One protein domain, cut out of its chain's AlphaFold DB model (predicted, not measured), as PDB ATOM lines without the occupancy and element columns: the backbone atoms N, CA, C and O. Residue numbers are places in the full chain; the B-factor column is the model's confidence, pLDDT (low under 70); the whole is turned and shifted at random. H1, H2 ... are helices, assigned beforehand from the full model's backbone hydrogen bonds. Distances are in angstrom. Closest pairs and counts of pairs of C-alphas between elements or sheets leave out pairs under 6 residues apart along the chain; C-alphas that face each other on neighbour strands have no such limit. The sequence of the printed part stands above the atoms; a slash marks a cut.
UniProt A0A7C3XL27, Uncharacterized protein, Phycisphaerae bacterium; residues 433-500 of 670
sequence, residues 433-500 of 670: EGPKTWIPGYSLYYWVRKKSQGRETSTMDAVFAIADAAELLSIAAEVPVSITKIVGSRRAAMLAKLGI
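This is residues 433 to 500 of the 670 residues of an uncharacterized protein of Phycisphaerae bacterium (UniProt A0A7C3XL27). The long helix H3 runs through the middle, with H2 packed slantwise on one side of its first half and H5 on the other side, only loosely held; short H1 and H4 lie at the margins. The 68 printed residues hold five named helices, H1 to H5 in chain order, and no named strand: all helix. The whole is only just compact, close to loose, with a radius of gyration of the C-alphas of 12.8 A and spans of 34 by 30 by 20 A.

H3, residues 459 to 476, is 26.0 A long from C-alpha 459 at (187.174, 180.981, 210.308). H2 is residues 442 to 452, 15.0 A; H1 435 to 438; H4 483 to 487; H5 490 to 500, 15.5 A, ending at (184.991, 185.727, 217.350).

H3, with residues 461 to 469 alone, touches H2 at a steep tilt of 53 degrees, opposite ways; the closest C-alphas, of Leu 444 and Ala 465, are 3.9 A apart. H3 and H5 are close but not clearly touching, closest C-alphas Val 463 and Ala 496 at 7.9 A. H2 and H5 are apart. In H2 to H5 every O i to N i+4 pair is within hydrogen-bond range; H1 is too short for one.

The C-alphas farthest apart, of Gly 454 and Pro 480, are 35.4 A apart. The printed part has no cut and no long link. Residues 476 to 500 have pLDDT under 70.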
ATOM      1  N   GLU A 433     190.048 170.677 195.280       80.62
ATOM      2  CA  GLU A 433     189.568 169.321 195.538       80.62
ATOM      3  C   GLU A 433     190.618 168.283 195.116       80.62
ATOM      4  O   GLU A 433     191.558 168.561 194.360       80.62
ATOM      5  N   GLY A 434     190.453 167.055 195.611       83.75
ATOM      6  CA  GLY A 434     191.278 165.907 195.243       83.75
ATOM      7  C   GLY A 434     192.536 165.716 196.101       83.75
ATOM      8  O   GLY A 434     192.739 166.414 197.089       83.75
ATOM      9  N   PRO A 435     193.417 164.762 195.741       80.81
ATOM     10  CA  PRO A 435     194.497 164.274 196.613       80.81
ATOM     11  C   PRO A 435     195.480 165.349 197.093       80.81
ATOM     12  O   PRO A 435     196.113 165.193 198.132       80.81
ATOM     13  N   LYS A 436     195.608 166.459 196.357       76.44
ATOM     14  CA  LYS A 436     196.506 167.566 196.714       76.44
ATOM     15  C   LYS A 436     196.095 168.271 198.007       76.44
ATOM     16  O   LYS A 436     196.971 168.776 198.696       76.44
ATOM     17  N   THR A 437     194.805 168.274 198.356       82.31
ATOM     18  CA  THR A 437     194.324 168.872 199.611       82.31
ATOM     19  C   THR A 437     194.594 168.005 200.838       82.31
ATOM     20  O   THR A 437     194.383 168.461 201.954       82.31
ATOM     21  N   TRP A 438     195.046 166.763 200.641       79.50
ATOM     22  CA  TRP A 438     195.338 165.797 201.704       79.50
ATOM     23  C   TRP A 438     196.816 165.800 202.109       79.50
ATOM     24  O   TRP A 438     197.208 165.072 203.016       79.50
ATOM     25  N   ILE A 439     197.651 166.576 201.415       81.19
ATOM     26  CA  ILE A 439     199.075 166.689 201.726       81.19
ATOM     27  C   ILE A 439     199.215 167.481 203.036       81.19
ATOM     28  O   ILE A 439     198.705 168.604 203.101       81.19
ATOM     29  N   PRO A 440     199.917 166.959 204.060       79.81
ATOM     30  CA  PRO A 440     200.135 167.687 205.307       79.81
ATOM     31  C   PRO A 440     200.740 169.073 205.055       79.81
ATOM     32  O   PRO A 440     201.706 169.212 204.302       79.81
ATOM     33  N   GLY A 441     200.171 170.108 205.677       82.38
ATOM     34  CA  GLY A 441     200.600 171.496 205.484       82.38
ATOM     35  C   GLY A 441     199.876 172.249 204.364       82.38
ATOM     36  O   GLY A 441     200.092 173.457 204.216       82.38
ATOM     37  N   TYR A 442     199.020 171.584 203.583       87.19
ATOM     38  CA  TYR A 442     198.268 172.213 202.497       87.19
ATOM     39  C   TYR A 442     197.359 173.351 202.980       87.19
ATOM     40  O   TYR A 442     197.349 174.422 202.375       87.19
ATOM     41  N   SER A 443     196.626 173.161 204.076       85.56
ATOM     42  CA  SER A 443     195.702 174.154 204.634       85.56
ATOM     43  C   SER A 443     196.443 175.394 205.123       85.56
ATOM     44  O   SER A 443     195.987 176.517 204.910       85.56
ATOM     45  N   LEU A 444     197.622 175.208 205.729       86.06
ATOM     46  CA  LEU A 444     198.488 176.313 206.140       86.06
ATOM     47  C   LEU A 444     199.015 177.079 204.922       86.06
ATOM     48  O   LEU A 444     198.906 178.304 204.872       86.06
ATOM     49  N   TYR A 445     199.535 176.361 203.922       90.69
ATOM     50  CA  TYR A 445     199.975 176.952 202.660       90.69
ATOM     51  C   TYR A 445     198.848 177.750 201.990       90.69
ATOM     52  O   TYR A 445     199.049 178.897 201.592       90.69
ATOM     53  N   TYR A 446     197.653 177.167 201.899       88.56
ATOM     54  CA  TYR A 446     196.501 177.779 201.250       88.56
ATOM     55  C   TYR A 446     195.995 179.009 202.011       88.56
ATOM     56  O   TYR A 446     195.686 180.027 201.394       88.56
ATOM     57  N   TRP A 447     195.987 178.971 203.347       90.44
ATOM     58  CA  TRP A 447     195.655 180.128 204.181       90.44
ATOM     59  C   TRP A 447     196.654 181.278 203.997       90.44
ATOM     60  O   TRP A 447     196.241 182.423 203.794       90.44
ATOM     61  N   VAL A 448     197.963 180.984 203.991       89.12
ATOM     62  CA  VAL A 448     199.009 181.987 203.717       89.12
ATOM     63  C   VAL A 448     198.859 182.547 202.302       89.12
ATOM     64  O   VAL A 448     198.915 183.764 202.123       89.12
ATOM     65  N   ARG A 449     198.601 181.691 201.304       91.88
ATOM     66  CA  ARG A 449     198.361 182.103 199.914       91.88
ATOM     67  C   ARG A 449     197.159 183.043 199.822       91.88
ATOM     68  O   ARG A 449     197.328 184.151 199.317       91.88
ATOM     69  N   LYS A 450     196.006 182.677 200.398       93.00
ATOM     70  CA  LYS A 450     194.816 183.542 200.479       93.00
ATOM     71  C   LYS A 450     195.145 184.895 201.108       93.00
ATOM     72  O   LYS A 450     194.858 185.926 200.506       93.00
ATOM     73  N   LYS A 451     195.818 184.914 202.266       90.94
ATOM     74  CA  LYS A 451     196.235 186.166 202.924       90.94
ATOM     75  C   LYS A 451     197.159 187.010 202.052       90.94
ATOM     76  O   LYS A 451     196.940 188.212 201.943       90.94
ATOM     77  N   SER A 452     198.152 186.395 201.411       92.25
ATOM     78  CA  SER A 452     199.094 187.096 200.529       92.25
ATOM     79  C   SER A 452     198.421 187.681 199.283       92.25
ATOM     80  O   SER A 452     198.841 188.719 198.787       92.25
ATOM     81  N   GLN A 453     197.343 187.046 198.815       93.81
ATOM     82  CA  GLN A 453     196.527 187.484 197.684       93.81
ATOM     83  C   GLN A 453     195.446 188.509 198.077       93.81
ATOM     84  O   GLN A 453     194.691 188.945 197.213       93.81
ATOM     85  N   GLY A 454     195.329 188.868 199.362       92.31
ATOM     86  CA  GLY A 454     194.265 189.742 199.864       92.31
ATOM     87  C   GLY A 454     192.883 189.081 199.912       92.31
ATOM     88  O   GLY A 454     191.877 189.778 200.036       92.31
ATOM     89  N   ARG A 455     192.810 187.747 199.811       94.88
ATOM     90  CA  ARG A 455     191.547 187.002 199.819       94.88
ATOM     91  C   ARG A 455     190.937 186.916 201.224       94.88
ATOM     92  O   ARG A 455     191.667 186.879 202.219       94.88
ATOM     93  N   GLU A 456     189.605 186.871 201.317       90.88
ATOM     94  CA  GLU A 456     188.914 186.689 202.592       90.88
ATOM     95  C   GLU A 456     189.243 185.291 203.136       90.88
ATOM     96  O   GLU A 456     189.166 184.273 202.448       90.88
ATOM     97  N   THR A 457     189.671 185.244 204.396       90.06
ATOM     98  CA  THR A 457     189.934 183.988 205.097       90.06
ATOM     99  C   THR A 457     188.769 183.696 206.014       90.06
ATOM    100  O   THR A 457     188.530 184.453 206.959       90.06
ATOM    101  N   SER A 458     188.074 182.592 205.763       87.62
ATOM    102  CA  SER A 458     187.024 182.113 206.650       87.62
ATOM    103  C   SER A 458     187.613 181.639 207.982       87.62
ATOM    104  O   SER A 458     188.794 181.289 208.086       87.62
ATOM    105  N   THR A 459     186.779 181.571 209.019       85.00
ATOM    106  CA  THR A 459     187.174 180.981 210.308       85.00
ATOM    107  C   THR A 459     187.640 179.534 210.139       85.00
ATOM    108  O   THR A 459     188.577 179.109 210.811       85.00
ATOM    109  N   MET A 460     187.042 178.796 209.200       82.62
ATOM    110  CA  MET A 460     187.438 177.423 208.888       82.62
ATOM    111  C   MET A 460     188.831 177.355 208.258       82.62
ATOM    112  O   MET A 460     189.614 176.498 208.661       82.62
ATOM    113  N   ASP A 461     189.181 178.281 207.356       85.19
ATOM    114  CA  ASP A 461     190.533 178.338 206.776       85.19
ATOM    115  C   ASP A 461     191.596 178.482 207.883       85.19
ATOM    116  O   ASP A 461     192.629 177.818 207.850       85.19
ATOM    117  N   ALA A 462     191.331 179.314 208.898       83.94
ATOM    118  CA  ALA A 462     192.244 179.501 210.025       83.94
ATOM    119  C   ALA A 462     192.337 178.256 210.926       83.94
ATOM    120  O   ALA A 462     193.429 177.888 211.356       83.94
ATOM    121  N   VAL A 463     191.210 177.590 211.203       82.12
ATOM    122  CA  VAL A 463     191.183 176.360 212.013       82.12
ATOM    123  C   VAL A 463     191.988 175.247 211.342       82.12
ATOM    124  O   VAL A 463     192.818 174.622 212.004       82.12
ATOM    125  N   PHE A 464     191.796 175.030 210.039       84.25
ATOM    126  CA  PHE A 464     192.545 174.012 209.302       84.25
ATOM    127  C   PHE A 464     194.031 174.360 209.177       84.25
ATOM    128  O   PHE A 464     194.875 173.492 209.371       84.25
ATOM    129  N   ALA A 465     194.380 175.632 208.965       83.00
ATOM    130  CA  ALA A 465     195.777 176.064 208.963       83.00
ATOM    131  C   ALA A 465     196.489 175.803 210.305       83.00
ATOM    132  O   ALA A 465     197.649 175.391 210.320       83.00
ATOM    133  N   ILE A 466     195.799 176.008 211.435       80.88
ATOM    134  CA  ILE A 466     196.337 175.709 212.774       80.88
ATOM    135  C   ILE A 466     196.510 174.198 212.971       80.88
ATOM    136  O   ILE A 466     197.517 173.776 213.543       80.88
ATOM    137  N   ALA A 467     195.548 173.390 212.513       79.06
ATOM    138  CA  ALA A 467     195.635 171.933 212.593       79.06
ATOM    139  C   ALA A 467     196.855 171.405 211.819       79.06
ATOM    140  O   ALA A 467     197.666 170.677 212.390       79.06
ATOM    141  N   ASP A 468     197.047 171.872 210.585       81.44
ATOM    142  CA  ASP A 468     198.195 171.522 209.744       81.44
ATOM    143  C   ASP A 468     199.533 171.952 210.360       81.44
ATOM    144  O   ASP A 468     200.505 171.197 210.343       81.44
ATOM    145  N   ALA A 469     199.603 173.158 210.934       77.12
ATOM    146  CA  ALA A 469     200.811 173.629 211.611       77.12
ATOM    147  C   ALA A 469     201.166 172.744 212.819       77.12
ATOM    148  O   ALA A 469     202.339 172.440 213.046       77.12
ATOM    149  N   ALA A 470     200.160 172.310 213.585       73.75
ATOM    150  CA  ALA A 470     200.354 171.405 214.712       73.75
ATOM    151  C   ALA A 470     200.807 170.008 214.258       73.75
ATOM    152  O   ALA A 470     201.676 169.411 214.899       73.75
ATOM    153  N   GLU A 471     200.263 169.499 213.152       74.69
ATOM    154  CA  GLU A 471     200.671 168.223 212.561       74.69
ATOM    155  C   GLU A 471     202.123 168.274 212.060       74.69
ATOM    156  O   GLU A 471     202.926 167.426 212.443       74.69
ATOM    157  N   LEU A 472     202.504 169.320 211.316       73.94
ATOM    158  CA  LEU A 472     203.882 169.529 210.853       73.94
ATOM    159  C   LEU A 472     204.884 169.619 212.011       73.94
ATOM    160  O   LEU A 472     205.950 169.005 211.950       73.94
ATOM    161  N   LEU A 473     204.544 170.345 213.082       70.50
ATOM    162  CA  LEU A 473     205.380 170.425 214.285       70.50
ATOM    163  C   LEU A 473     205.524 169.066 214.978       70.50
ATOM    164  O   LEU A 473     206.590 168.758 215.501       70.50
ATOM    165  N   SER A 474     204.471 168.248 214.967       70.12
ATOM    166  CA  SER A 474     204.492 166.909 215.564       70.12
ATOM    167  C   SER A 474     205.366 165.947 214.756       70.12
ATOM    168  O   SER A 474     206.166 165.219 215.340       70.12
ATOM    169  N   ILE A 475     205.269 166.001 213.422       70.94
ATOM    170  CA  ILE A 475     206.124 165.239 212.502       70.94
ATOM    171  C   ILE A 475     207.595 165.640 212.685       70.94
ATOM    172  O   ILE A 475     208.450 164.772 212.835       70.94
ATOM    173  N   ALA A 476     207.894 166.942 212.725       69.44
ATOM    174  CA  ALA A 476     209.261 167.445 212.870       69.44
ATOM    175  C   ALA A 476     209.886 167.151 214.247       69.44
ATOM    176  O   ALA A 476     211.105 167.055 214.355       69.44
ATOM    177  N   ALA A 477     209.069 167.026 215.297       68.31
ATOM    178  CA  ALA A 477     209.534 166.762 216.655       68.31
ATOM    179  C   ALA A 477     209.662 165.263 216.998       68.31
ATOM    180  O   ALA A 477     210.046 164.952 218.122       68.31
ATOM    181  N   GLU A 478     209.304 164.344 216.089       65.25
ATOM    182  CA  GLU A 478     209.179 162.891 216.348       65.25
ATOM    183  C   GLU A 478     208.273 162.540 217.552       65.25
ATOM    184  O   GLU A 478     208.311 161.432 218.092       65.25
ATOM    185  N   VAL A 479     207.418 163.471 217.989       53.56
ATOM    186  CA  VAL A 479     206.513 163.259 219.122       53.56
ATOM    187  C   VAL A 479     205.161 162.785 218.586       53.56
ATOM    188  O   VAL A 479     204.527 163.512 217.818       53.56
ATOM    189  N   PRO A 480     204.651 161.609 219.004       49.59
ATOM    190  CA  PRO A 480     203.350 161.118 218.569       49.59
ATOM    191  C   PRO A 480     202.236 161.960 219.199       49.59
ATOM    192  O   PRO A 480     201.753 161.689 220.301       49.59
ATOM    193  N   VAL A 481     201.808 163.006 218.497       50.38
ATOM    194  CA  VAL A 481     200.638 163.789 218.882       50.38
ATOM    195  C   VAL A 481     199.413 163.190 218.206       50.38
ATOM    196  O   VAL A 481     199.225 163.265 216.998       50.38
ATOM    197  N   SER A 482     198.546 162.582 219.011       48.22
ATOM    198  CA  SER A 482     197.237 162.131 218.547       48.22
ATOM    199  C   SER A 482     196.349 163.353 218.270       48.22
ATOM    200  O   SER A 482     195.958 164.061 219.202       48.22
ATOM    201  N   ILE A 483     196.031 163.602 216.993       45.97
ATOM    202  CA  ILE A 483     195.208 164.728 216.497       45.97
ATOM    203  C   ILE A 483     193.849 164.822 217.225       45.97
ATOM    204  O   ILE A 483     193.331 165.916 217.460       45.97
ATOM    205  N   THR A 484     193.316 163.697 217.718       46.75
ATOM    206  CA  THR A 484     192.077 163.649 218.515       46.75
ATOM    207  C   THR A 484     192.172 164.391 219.856       46.75
ATOM    208  O   THR A 484     191.147 164.834 220.372       46.75
ATOM    209  N   LYS A 485     193.373 164.617 220.414       48.78
ATOM    210  CA  LYS A 485     193.548 165.394 221.658       48.78
ATOM    211  C   LYS A 485     193.601 166.908 221.439       48.78
ATOM    212  O   LYS A 485     193.256 167.644 222.361       48.78
ATOM    213  N   ILE A 486     193.983 167.395 220.254       47.31
ATOM    214  CA  ILE A 486     194.068 168.841 219.976       47.31
ATOM    215  C   ILE A 486     192.687 169.418 219.651       47.31
ATOM    216  O   ILE A 486     192.330 170.453 220.220       47.31
ATOM    217  N   VAL A 487     191.875 168.704 218.862       43.38
ATOM    218  CA  VAL A 487     190.495 169.106 218.512       43.38
ATOM    219  C   VAL A 487     189.561 169.126 219.741       43.38
ATOM    220  O   VAL A 487     188.594 169.880 219.768       43.38
ATOM    221  N   GLY A 488     189.888 168.391 220.814       40.28
ATOM    222  CA  GLY A 488     189.164 168.418 222.095       40.28
ATOM    223  C   GLY A 488     189.762 169.318 223.190       40.28
ATOM    224  O   GLY A 488     189.201 169.410 224.283       40.28
ATOM    225  N   SER A 489     190.909 169.973 222.961       44.53
ATOM    226  CA  SER A 489     191.601 170.716 224.022       44.53
ATOM    227  C   SER A 489     191.091 172.157 224.167       44.53
ATOM    228  O   SER A 489     190.955 172.906 223.200       44.53
ATOM    229  N   ARG A 490     190.883 172.598 225.419       47.75
ATOM    230  CA  ARG A 490     190.445 173.964 225.794       47.75
ATOM    231  C   ARG A 490     191.268 175.105 225.165       47.75
ATOM    232  O   ARG A 490     190.779 176.228 225.128       47.75
ATOM    233  N   ARG A 491     192.488 174.846 224.677       44.47
ATOM    234  CA  ARG A 491     193.357 175.849 224.036       44.47
ATOM    235  C   ARG A 491     192.933 176.186 222.598       44.47
ATOM    236  O   ARG A 491     192.969 177.360 222.245       44.47
ATOM    237  N   ALA A 492     192.437 175.222 221.817       42.75
ATOM    238  CA  ALA A 492     191.902 175.484 220.473       42.75
ATOM    239  C   ALA A 492     190.599 176.311 220.531       42.75
ATOM    240  O   ALA A 492     190.434 177.290 219.804       42.75
ATOM    241  N   ALA A 493     189.725 176.003 221.496       47.28
ATOM    242  CA  ALA A 493     188.517 176.784 221.776       47.28
ATOM    243  C   ALA A 493     188.817 178.211 222.284       47.28
ATOM    244  O   ALA A 493     188.011 179.119 222.085       47.28
ATOM    245  N   MET A 494     189.965 178.424 222.937       44.94
ATOM    246  CA  MET A 494     190.392 179.740 223.423       44.94
ATOM    247  C   MET A 494     190.908 180.634 222.283       44.94
ATOM    248  O   MET A 494     190.577 181.817 222.259       44.94
ATOM    249  N   LEU A 495     191.623 180.072 221.300       44.94
ATOM    250  CA  LEU A 495     192.063 180.800 220.100       44.94
ATOM    251  C   LEU A 495     190.889 181.149 219.166       44.94
ATOM    252  O   LEU A 495     190.815 182.274 218.680       44.94
ATOM    253  N   ALA A 496     189.911 180.249 219.003       43.62
ATOM    254  CA  ALA A 496     188.674 180.544 218.270       43.62
ATOM    255  C   ALA A 496     187.802 181.605 218.978       43.62
ATOM    256  O   ALA A 496     187.233 182.481 218.329       43.62
ATOM    257  N   LYS A 497     187.742 181.588 220.320       48.09
ATOM    258  CA  LYS A 497     187.028 182.610 221.110       48.09
ATOM    259  C   LYS A 497     187.663 183.996 221.044       48.09
ATOM    260  O   LYS A 497     186.932 184.971 221.174       48.09
ATOM    261  N   LEU A 498     188.978 184.095 220.856       43.22
ATOM    262  CA  LEU A 498     189.657 185.386 220.725       43.22
ATOM    263  C   LEU A 498     189.378 186.052 219.366       43.22
ATOM    264  O   LEU A 498     189.223 187.263 219.331       43.22
ATOM    265  N   GLY A 499     189.202 185.283 218.283       40.66
ATOM    266  CA  GLY A 499     188.851 185.829 216.960       40.66
ATOM    267  C   GLY A 499     187.365 186.174 216.761       40.66
ATOM    268  O   GLY A 499     187.037 187.040 215.960       40.66
ATOM    269  N   ILE A 500     186.450 185.523 217.490       43.75
ATOM    270  CA  ILE A 500     184.991 185.727 217.350       43.75
ATOM    271  C   ILE A 500     184.489 186.936 218.160       43.75
ATOM    272  O   ILE A 500     183.463 187.530 217.830       43.75
TER     273      ILE A 500